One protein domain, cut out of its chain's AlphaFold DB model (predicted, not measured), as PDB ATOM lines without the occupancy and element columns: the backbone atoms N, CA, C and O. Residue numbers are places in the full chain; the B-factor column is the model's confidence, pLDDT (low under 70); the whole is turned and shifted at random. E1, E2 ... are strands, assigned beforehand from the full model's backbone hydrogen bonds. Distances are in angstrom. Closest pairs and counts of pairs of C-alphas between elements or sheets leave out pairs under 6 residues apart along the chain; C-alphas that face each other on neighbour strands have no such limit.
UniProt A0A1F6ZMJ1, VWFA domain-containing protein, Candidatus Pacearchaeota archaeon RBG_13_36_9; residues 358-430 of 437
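Overview. This is residues 358 to 430 of the 437 residues of the protein "VWFA domain-containing protein" of Candidatus Pacearchaeota archaeon RBG_13_36_9 (UniProt A0A1F6ZMJ1). The domain is one twisted sheet with a long loop looping away from it. E2, E1 and E3 run side by side, and the short strands E5 and E4 share the far side of E3, each beside a different part of it; residues 379 to 384 of the loop stick out. The printed part has 73 residues, with no named helix and five named strands, E1 to E5 in chain order, in a branched antiparallel sheet. It is all strand by its named elements, which hold 31 of the 73 residues. The whole is only just compact, close to loose, with a radius of gyration of the C-alphas of 13.1 A and spans of 37 by 29 by 21 A.

Along the chain. E1, residues 358 to 364, begins at C-alpha 358 (62.044, 123.933, 19.635) and is 19.7 A long. E2, residues 367 to 374, is 23.9 A long. E3, residues 404 to 412, is 25.4 A long and begins at C-alpha 404 (61.194, 124.367, 35.861). E4 is residues 418 to 420. E5, residues 426 to 429, ends at C-alpha 429 (57.818, 126.709, 37.192).

Arrangement. E1 and E2 form an antiparallel hairpin at 157 degrees, with N 362 and O 369 2.8 A apart. On the other side of E1 is E3, antiparallel at 153 degrees, with N 361 and O 406 at 2.8 A. E3 and E4 form a hairpin at 137 degrees, with N 419 and O 411 at 2.8 A. E5 is antiparallel to E3 at 159 degrees, with N 405 and O 428 at 2.8 A. E1 and E4 are only just apart, closest 8.2 A.

Size, cuts and confidence. The C-alphas of Gly 400 and Glu 414 are the two farthest apart, 39.8 A. The printed part has no cut. The link from E2 to E3 is long, 29 residues. Residues 375 to 387 and residue 399 have pLDDT under 70.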
ATOM      1  N   LEU A 358      62.141 123.492  18.244       87.12
ATOM      2  CA  LEU A 358      62.044 123.933  19.635       87.12
ATOM      3  C   LEU A 358      63.063 123.186  20.492       87.12
ATOM      4  O   LEU A 358      63.152 121.957  20.448       87.12
ATOM      5  N   LYS A 359      63.807 123.920  21.316       91.44
ATOM      6  CA  LYS A 359      64.665 123.346  22.352       91.44
ATOM      7  C   LYS A 359      63.962 123.456  23.695       91.44
ATOM      8  O   LYS A 359      63.752 124.558  24.192       91.44
ATOM      9  N   ILE A 360      63.633 122.315  24.284       89.75
ATOM     10  CA  ILE A 360      62.930 122.231  25.566       89.75
ATOM     11  C   ILE A 360      63.938 121.845  26.635       89.75
ATOM     12  O   ILE A 360      64.638 120.846  26.484       89.75
ATOM     13  N   VAL A 361      64.042 122.649  27.688       91.19
ATOM     14  CA  VAL A 361      65.005 122.490  28.776       91.19
ATOM     15  C   VAL A 361      64.262 122.202  30.075       91.19
ATOM     16  O   VAL A 361      63.456 123.007  30.529       91.19
ATOM     17  N   PHE A 362      64.563 121.062  30.686       89.75
ATOM     18  CA  PHE A 362      64.028 120.626  31.972       89.75
ATOM     19  C   PHE A 362      65.041 120.900  33.074       89.75
ATOM     20  O   PHE A 362      66.220 120.573  32.919       89.75
ATOM     21  N   TYR A 363      64.583 121.426  34.205       89.75
ATOM     22  CA  TYR A 363      65.405 121.686  35.382       89.75
ATOM     23  C   TYR A 363      64.907 120.884  36.582       89.75
ATOM     24  O   TYR A 363      63.712 120.880  36.878       89.75
ATOM     25  N   ALA A 364      65.838 120.256  37.304       88.62
ATOM     26  CA  ALA A 364      65.564 119.499  38.523       88.62
ATOM     27  C   ALA A 364      66.769 119.548  39.475       88.62
ATOM     28  O   ALA A 364      67.853 119.062  39.145       88.62
ATOM     29  N   GLY A 365      66.603 120.136  40.666       80.81
ATOM     30  CA  GLY A 365      67.611 120.078  41.739       80.81
ATOM     31  C   GLY A 365      69.016 120.567  41.347       80.81
ATOM     32  O   GLY A 365      70.008 119.959  41.744       80.81
ATOM     33  N   GLY A 366      69.111 121.624  40.531       84.81
ATOM     34  CA  GLY A 366      70.385 122.186  40.053       84.81
ATOM     35  C   GLY A 366      70.990 121.486  38.829       84.81
ATOM     36  O   GLY A 366      72.094 121.834  38.416       84.81
ATOM     37  N   ARG A 367      70.287 120.516  38.234       88.19
ATOM     38  CA  ARG A 367      70.637 119.891  36.951       88.19
ATOM     39  C   ARG A 367      69.697 120.384  35.855       88.19
ATOM     40  O   ARG A 367      68.536 120.677  36.137       88.19
ATOM     41  N   SER A 368      70.185 120.419  34.616       91.19
ATOM     42  CA  SER A 368      69.387 120.718  33.424       91.19
ATOM     43  C   SER A 368      69.574 119.645  32.351       91.19
ATOM     44  O   SER A 368      70.695 119.176  32.149       91.19
ATOM     45  N   CYS A 369      68.510 119.301  31.636       90.69
ATOM     46  CA  CYS A 369      68.544 118.444  30.449       90.69
ATOM     47  C   CYS A 369      67.788 119.127  29.309       90.69
ATOM     48  O   CYS A 369      66.822 119.833  29.581       90.69
ATOM     49  N   SER A 370      68.192 118.930  28.052       89.69
ATOM     50  CA  SER A 370      67.476 119.506  26.907       89.69
ATOM     51  C   SER A 370      67.123 118.473  25.849       89.69
ATOM     52  O   SER A 370      67.973 117.653  25.505       89.69
ATOM     53  N   GLN A 371      65.931 118.591  25.269       88.06
ATOM     54  CA  GLN A 371      65.486 117.818  24.110       88.06
ATOM     55  C   GLN A 371      65.108 118.730  22.939       88.06
ATOM     56  O   GLN A 371      64.838 119.920  23.126       88.06
ATOM     57  N   LYS A 372      65.139 118.171  21.727       88.31
ATOM     58  CA  LYS A 372      64.758 118.860  20.490       88.31
ATOM     59  C   LYS A 372      63.398 118.349  20.029       88.31
ATOM     60  O   LYS A 372      63.248 117.141  19.889       88.31
ATOM     61  N   GLU A 373      62.479 119.257  19.723       83.81
ATOM     62  CA  GLU A 373      61.171 118.948  19.136       83.81
ATOM     63  C   GLU A 373      61.013 119.629  17.772       83.81
ATOM     64  O   GLU A 373      61.348 120.802  17.607       83.81
ATOM     65  N   ASN A 374      60.526 118.891  16.774       79.19
ATOM     66  CA  ASN A 374      60.484 119.331  15.374       79.19
ATOM     67  C   ASN A 374      59.351 120.357  15.094       79.19
ATOM     68  O   ASN A 374      58.250 120.218  15.621       79.19
ATOM     69  N   VAL A 375      59.590 121.362  14.228       64.19
ATOM     70  CA  VAL A 375      58.685 122.520  13.967       64.19
ATOM     71  C   VAL A 375      57.433 122.199  13.183       64.19
ATOM     72  O   VAL A 375      56.492 122.985  13.220       64.19
ATOM     73  N   SER A 376      57.315 121.019  12.571       64.31
ATOM     74  CA  SER A 376      55.997 120.575  12.094       64.31
ATOM     75  C   SER A 376      54.951 120.530  13.224       64.31
ATOM     76  O   SER A 376      53.754 120.439  12.949       64.31
ATOM     77  N   ALA A 377      55.394 120.632  14.487       51.66
ATOM     78  CA  ALA A 377      54.566 120.766  15.667       51.66
ATOM     79  C   ALA A 377      54.319 122.211  16.177       51.66
ATOM     80  O   ALA A 377      53.525 122.372  17.102       51.66
ATOM     81  N   VAL A 378      54.943 123.259  15.626       56.75
ATOM     82  CA  VAL A 378      54.836 124.625  16.179       56.75
ATOM     83  C   VAL A 378      53.599 125.345  15.624       56.75
ATOM     84  O   VAL A 378      53.422 125.367  14.406       56.75
ATOM     85  N   PRO A 379      52.740 125.915  16.488       57.69
ATOM     86  CA  PRO A 379      51.576 126.681  16.056       57.69
ATOM     87  C   PRO A 379      51.948 127.867  15.152       57.69
ATOM     88  O   PRO A 379      53.001 128.488  15.324       57.69
ATOM     89  N   GLY A 380      51.073 128.203  14.200       60.78
ATOM     90  CA  GLY A 380      51.184 129.448  13.439       60.78
ATOM     91  C   GLY A 380      51.078 130.690  14.342       60.78
ATOM     92  O   GLY A 380      50.792 130.579  15.537       60.78
ATOM     93  N   PRO A 381      51.283 131.904  13.798       60.28
ATOM     94  CA  PRO A 381      51.120 133.136  14.566       60.28
ATOM     95  C   PRO A 381      49.743 133.162  15.252       60.28
ATOM     96  O   PRO A 381      48.720 133.079  14.574       60.28
ATOM     97  N   HIS A 382      49.725 133.293  16.584       59.25
ATOM     98  CA  HIS A 382      48.526 133.290  17.443       59.25
ATOM     99  C   HIS A 382      47.786 131.953  17.634       59.25
ATOM    100  O   HIS A 382      46.661 131.961  18.136       59.25
ATOM    101  N   GLU A 383      48.377 130.813  17.287       61.59
ATOM    102  CA  GLU A 383      47.810 129.508  17.640       61.59
ATOM    103  C   GLU A 383      48.366 129.019  18.992       61.59
ATOM    104  O   GLU A 383      49.559 129.125  19.272       61.59
ATOM    105  N   THR A 384      47.497 128.472  19.843       61.47
ATOM    106  CA  THR A 384      47.897 127.766  21.070       61.47
ATOM    107  C   THR A 384      47.954 126.274  20.773       61.47
ATOM    108  O   THR A 384      47.076 125.747  20.087       61.47
ATOM    109  N   ARG A 385      48.957 125.574  21.304       66.31
ATOM    110  CA  ARG A 385      49.063 124.121  21.174       66.31
ATOM    111  C   ARG A 385      49.559 123.486  22.464       66.31
ATOM    112  O   ARG A 385      50.477 124.003  23.090       66.31
ATOM    113  N   GLU A 386      48.989 122.337  22.796       67.44
ATOM    114  CA  GLU A 386      49.477 121.459  23.855       67.44
ATOM    115  C   GLU A 386      50.635 120.589  23.341       67.44
ATOM    116  O   GLU A 386      50.598 120.060  22.224       67.44
ATOM    117  N   LEU A 387      51.687 120.466  24.152       68.69
ATOM    118  CA  LEU A 387      52.852 119.637  23.860       68.69
ATOM    119  C   LEU A 387      52.912 118.486  24.866       68.69
ATOM    120  O   LEU A 387      53.092 118.714  26.060       68.69
ATOM    121  N   ASP A 388      52.830 117.251  24.378       70.88
ATOM    122  CA  ASP A 388      53.076 116.066  25.198       70.88
ATOM    123  C   ASP A 388      54.584 115.863  25.373       70.88
ATOM    124  O   ASP A 388      55.279 115.323  24.509       70.88
ATOM    125  N   LEU A 389      55.115 116.340  26.498       76.06
ATOM    126  CA  LEU A 389      56.543 116.279  26.790       76.06
ATOM    127  C   LEU A 389      56.908 114.973  27.487       76.06
ATOM    128  O   LEU A 389      56.522 114.727  28.624       76.06
ATOM    129  N   THR A 390      57.735 114.163  26.830       76.38
ATOM    130  CA  THR A 390      58.333 112.972  27.446       76.38
ATOM    131  C   THR A 390      59.776 113.261  27.841       76.38
ATOM    132  O   THR A 390      60.610 113.497  26.969       76.38
ATOM    133  N   ILE A 391      60.101 113.220  29.138       77.25
ATOM    134  CA  ILE A 391      61.486 113.397  29.599       77.25
ATOM    135  C   ILE A 391      62.291 112.164  29.191       77.25
ATOM    136  O   ILE A 391      62.014 111.051  29.638       77.25
ATOM    137  N   SER A 392      63.319 112.355  28.363       77.94
ATOM    138  CA  SER A 392      64.207 111.255  27.983       77.94
ATOM    139  C   SER A 392      64.823 110.590  29.226       77.94
ATOM    140  O   SER A 392      65.364 111.301  30.078       77.94
ATOM    141  N   PRO A 393      64.877 109.244  29.305       73.38
ATOM    142  CA  PRO A 393      65.572 108.543  30.390       73.38
ATOM    143  C   PRO A 393      67.037 108.977  30.553       73.38
ATOM    144  O   PRO A 393      67.582 108.967  31.655       73.38
ATOM    145  N   SER A 394      67.666 109.435  29.463       76.88
ATOM    146  CA  SER A 394      69.030 109.977  29.475       76.88
ATOM    147  C   SER A 394      69.195 111.231  30.346       76.88
ATOM    148  O   SER A 394      70.304 111.517  30.792       76.88
ATOM    149  N   CYS A 395      68.106 111.944  30.646       78.94
ATOM    150  CA  CYS A 395      68.121 113.085  31.554       78.94
ATOM    151  C   CYS A 395      68.319 112.673  33.020       78.94
ATOM    152  O   CYS A 395      68.721 113.510  33.829       78.94
ATOM    153  N   GLY A 396      68.042 111.413  33.387       81.12
ATOM    154  CA  GLY A 396      68.155 110.930  34.768       81.12
ATOM    155  C   GLY A 396      67.310 111.731  35.768       81.12
ATOM    156  O   GLY A 396      67.697 111.862  36.931       81.12
ATOM    157  N   MET A 397      66.206 112.319  35.302       80.69
ATOM    158  CA  MET A 397      65.265 113.113  36.090       80.69
ATOM    159  C   MET A 397      63.930 112.380  36.168       80.69
ATOM    160  O   MET A 397      63.500 111.771  35.193       80.69
ATOM    161  N   THR A 398      63.259 112.483  37.312       76.94
ATOM    162  CA  THR A 398      61.857 112.067  37.473       76.94
ATOM    163  C   THR A 398      60.961 113.304  37.548       76.94
ATOM    164  O   THR A 398      61.400 114.361  38.008       76.94
ATOM    165  N   THR A 399      59.699 113.203  37.134       68.69
ATOM    166  CA  THR A 399      58.733 114.322  37.130       68.69
ATOM    167  C   THR A 399      58.545 114.953  38.506       68.69
ATOM    168  O   THR A 399      58.489 116.175  38.640       68.69
ATOM    169  N   GLY A 400      58.597 114.145  39.569       75.81
ATOM    170  CA  GLY A 400      58.568 114.630  40.952       75.81
ATOM    171  C   GLY A 400      59.704 115.606  41.300       75.81
ATOM    172  O   GLY A 400      59.547 116.425  42.209       75.81
ATOM    173  N   GLN A 401      60.814 115.569  40.557       81.62
ATOM    174  CA  GLN A 401      61.988 116.421  40.754       81.62
ATOM    175  C   GLN A 401      62.004 117.665  39.860       81.62
ATOM    176  O   GLN A 401      62.835 118.542  40.099       81.62
ATOM    177  N   LEU A 402      61.119 117.763  38.859       84.44
ATOM    178  CA  LEU A 402      61.057 118.938  37.994       84.44
ATOM    179  C   LEU A 402      60.725 120.182  38.811       84.44
ATOM    180  O   LEU A 402      59.764 120.207  39.575       84.44
ATOM    181  N   THR A 403      61.524 121.224  38.631       89.38
ATOM    182  CA  THR A 403      61.306 122.539  39.238       89.38
ATOM    183  C   THR A 403      60.935 123.582  38.196       89.38
ATOM    184  O   THR A 403      60.229 124.532  38.529       89.38
ATOM    185  N   LYS A 404      61.396 123.411  36.949       90.81
ATOM    186  CA  LYS A 404      61.194 124.367  35.861       90.81
ATOM    187  C   LYS A 404      61.306 123.703  34.485       90.81
ATOM    188  O   LYS A 404      62.095 122.774  34.323       90.81
ATOM    189  N   ILE A 405      60.545 124.195  33.511       89.12
ATOM    190  CA  ILE A 405      60.653 123.861  32.086       89.12
ATOM    191  C   ILE A 405      60.743 125.170  31.304       89.12
ATOM    192  O   ILE A 405      59.975 126.092  31.563       89.12
ATOM    193  N   GLU A 406      61.665 125.259  30.352       92.12
ATOM    194  CA  GLU A 406      61.796 126.393  29.434       92.12
ATOM    195  C   GLU A 406      61.788 125.905  27.989       92.12
ATOM    196  O   GLU A 406      62.440 124.917  27.652       92.12
ATOM    197  N   VAL A 407      61.068 126.611  27.126       89.00
ATOM    198  CA  VAL A 407      60.994 126.333  25.693       89.00
ATOM    199  C   VAL A 407      61.662 127.481  24.956       89.00
ATOM    200  O   VAL A 407      61.288 128.638  25.132       89.00
ATOM    201  N   TYR A 408      62.641 127.162  24.116       90.06
ATOM    202  CA  TYR A 408      63.368 128.118  23.293       90.06
ATOM    203  C   TYR A 408      63.129 127.842  21.818       90.06
ATOM    204  O   TYR A 408      63.149 126.692  21.373       90.06
ATOM    205  N   ALA A 409      62.986 128.910  21.047       87.81
ATOM    206  CA  ALA A 409      63.004 128.827  19.600       87.81
ATOM    207  C   ALA A 409      64.452 128.716  19.097       87.81
ATOM    208  O   ALA A 409      65.323 129.448  19.590       87.81
ATOM    209  N   VAL A 410      64.704 127.820  18.138       88.06
ATOM    210  CA  VAL A 410      66.022 127.628  17.521       88.06
ATOM    211  C   VAL A 410      65.923 127.761  16.007       88.06
ATOM    212  O   VAL A 410      65.106 127.094  15.375       88.06
ATOM    213  N   ALA A 411      66.781 128.602  15.434       87.75
ATOM    214  CA  ALA A 411      67.017 128.681  13.997       87.75
ATOM    215  C   ALA A 411      68.376 128.054  13.661       87.75
ATOM    216  O   ALA A 411      69.342 128.208  14.409       87.75
ATOM    217  N   VAL A 412      68.463 127.352  12.542       87.19
ATOM    218  CA  VAL A 412      69.677 126.738  12.016       87.19
ATOM    219  C   VAL A 412      70.096 127.538  10.790       87.19
ATOM    220  O   VAL A 412      69.392 127.623   9.789       87.19
ATOM    221  N   THR A 413      71.258 128.170  10.879       88.31
ATOM    222  CA  THR A 413      71.824 128.944   9.769       88.31
ATOM    223  C   THR A 413      72.231 128.037   8.603       88.31
ATOM    224  O   THR A 413      72.376 126.825   8.755       88.31
ATOM    225  N   GLU A 414      72.505 128.620   7.433       86.50
ATOM    226  CA  GLU A 414      72.990 127.870   6.261       86.50
ATOM    227  C   GLU A 414      74.303 127.103   6.523       86.50
ATOM    228  O   GLU A 414      74.575 126.100   5.864       86.50
ATOM    229  N   SER A 415      75.116 127.541   7.494       89.56
ATOM    230  CA  SER A 415      76.337 126.843   7.922       89.56
ATOM    231  C   SER A 415      76.075 125.688   8.900       89.56
ATOM    232  O   SER A 415      77.019 124.989   9.273       89.56
ATOM    233  N   GLY A 416      74.825 125.475   9.318       89.31
ATOM    234  CA  GLY A 416      74.433 124.489  10.325       89.31
ATOM    235  C   GLY A 416      74.598 124.965  11.774       89.31
ATOM    236  O   GLY A 416      74.439 124.162  12.691       89.31
ATOM    237  N   GLU A 417      74.931 126.241  12.001       92.06
ATOM    238  CA  GLU A 417      75.039 126.810  13.349       92.06
ATOM    239  C   GLU A 417      73.652 127.093  13.938       92.06
ATOM    240  O   GLU A 417      72.799 127.681  13.270       92.06
ATOM    241  N   GLU A 418      73.445 126.685  15.192       92.50
ATOM    242  CA  GLU A 418      72.195 126.879  15.928       92.50
ATOM    243  C   GLU A 418      72.178 128.236  16.633       92.50
ATOM    244  O   GLU A 418      72.977 128.501  17.532       92.50
ATOM    245  N   VAL A 419      71.213 129.075  16.272       89.69
ATOM    246  CA  VAL A 419      70.930 130.349  16.929       89.69
ATOM    247  C   VAL A 419      69.703 130.163  17.812       89.69
ATOM    248  O   VAL A 419      68.583 129.993  17.330       89.69
ATOM    249  N   ILE A 420      69.926 130.173  19.124       90.31
ATOM    250  CA  ILE A 420      68.881 130.012  20.136       90.31
ATOM    251  C   ILE A 420      68.392 131.402  20.555       90.31
ATOM    252  O   ILE A 420      69.198 132.307  20.776       90.31
ATOM    253  N   SER A 421      67.076 131.567  20.675       86.44
ATOM    254  CA  SER A 421      66.465 132.761  21.277       86.44
ATOM    255  C   SER A 421      67.090 133.108  22.638       86.44
ATOM    256  O   SER A 421      67.404 132.232  23.443       86.44
ATOM    257  N   SER A 422      67.294 134.404  22.898       87.06
ATOM    258  CA  SER A 422      67.934 134.883  24.132       87.06
ATOM    259  C   SER A 422      67.051 134.744  25.374       87.06
ATOM    260  O   SER A 422      67.566 134.745  26.488       87.06
ATOM    261  N   GLU A 423      65.737 134.630  25.186       87.75
ATOM    262  CA  GLU A 423      64.742 134.410  26.235       87.75
ATOM    263  C   GLU A 423      63.834 133.238  25.837       87.75
ATOM    264  O   GLU A 423      63.622 133.021  24.639       87.75
ATOM    265  N   PRO A 424      63.311 132.468  26.808       89.31
ATOM    266  CA  PRO A 424      62.381 131.391  26.508       89.31
ATOM    267  C   PRO A 424      61.065 131.961  25.968       89.31
ATOM    268  O   PRO A 424      60.519 132.922  26.508       89.31
ATOM    269  N   ILE A 425      60.530 131.334  24.923       84.56
ATOM    270  CA  ILE A 425      59.222 131.688  24.349       84.56
ATOM    271  C   ILE A 425      58.059 131.174  25.207       84.56
ATOM    272  O   ILE A 425      56.936 131.653  25.075       84.56
ATOM    273  N   ALA A 426      58.332 130.206  26.087       84.44
ATOM    274  CA  ALA A 426      57.419 129.758  27.129       84.44
ATOM    275  C   ALA A 426      58.191 129.156  28.308       84.44
ATOM    276  O   ALA A 426      59.260 128.564  28.129       84.44
ATOM    277  N   ALA A 427      57.645 129.287  29.516       87.06
ATOM    278  CA  ALA A 427      58.238 128.715  30.716       87.06
ATOM    279  C   ALA A 427      57.167 128.231  31.700       87.06
ATOM    280  O   ALA A 427      56.112 128.845  31.849       87.06
ATOM    281  N   TRP A 428      57.476 127.144  32.400       87.38
ATOM    282  CA  TRP A 428      56.698 126.605  33.509       87.38
ATOM    283  C   TRP A 428      57.599 126.482  34.737       87.38
ATOM    284  O   TRP A 428      58.729 126.012  34.627       87.38
ATOM    285  N   GLU A 429      57.111 126.871  35.914       87.38
ATOM    286  CA  GLU A 429      57.818 126.709  37.192       87.38
ATOM    287  C   GLU A 429      56.880 126.079  38.227       87.38
ATOM    288  O   GLU A 429      55.724 126.483  38.355       87.38
ATOM    289  N   LYS A 430      57.362 125.096  38.993       79.19
ATOM    290  CA  LYS A 430      56.531 124.267  39.891       79.19
ATOM    291  C   LYS A 430      55.813 125.052  40.998       79.19
ATOM    292  O   LYS A 430      54.764 124.621  41.469       79.19
TER     293      LYS A 430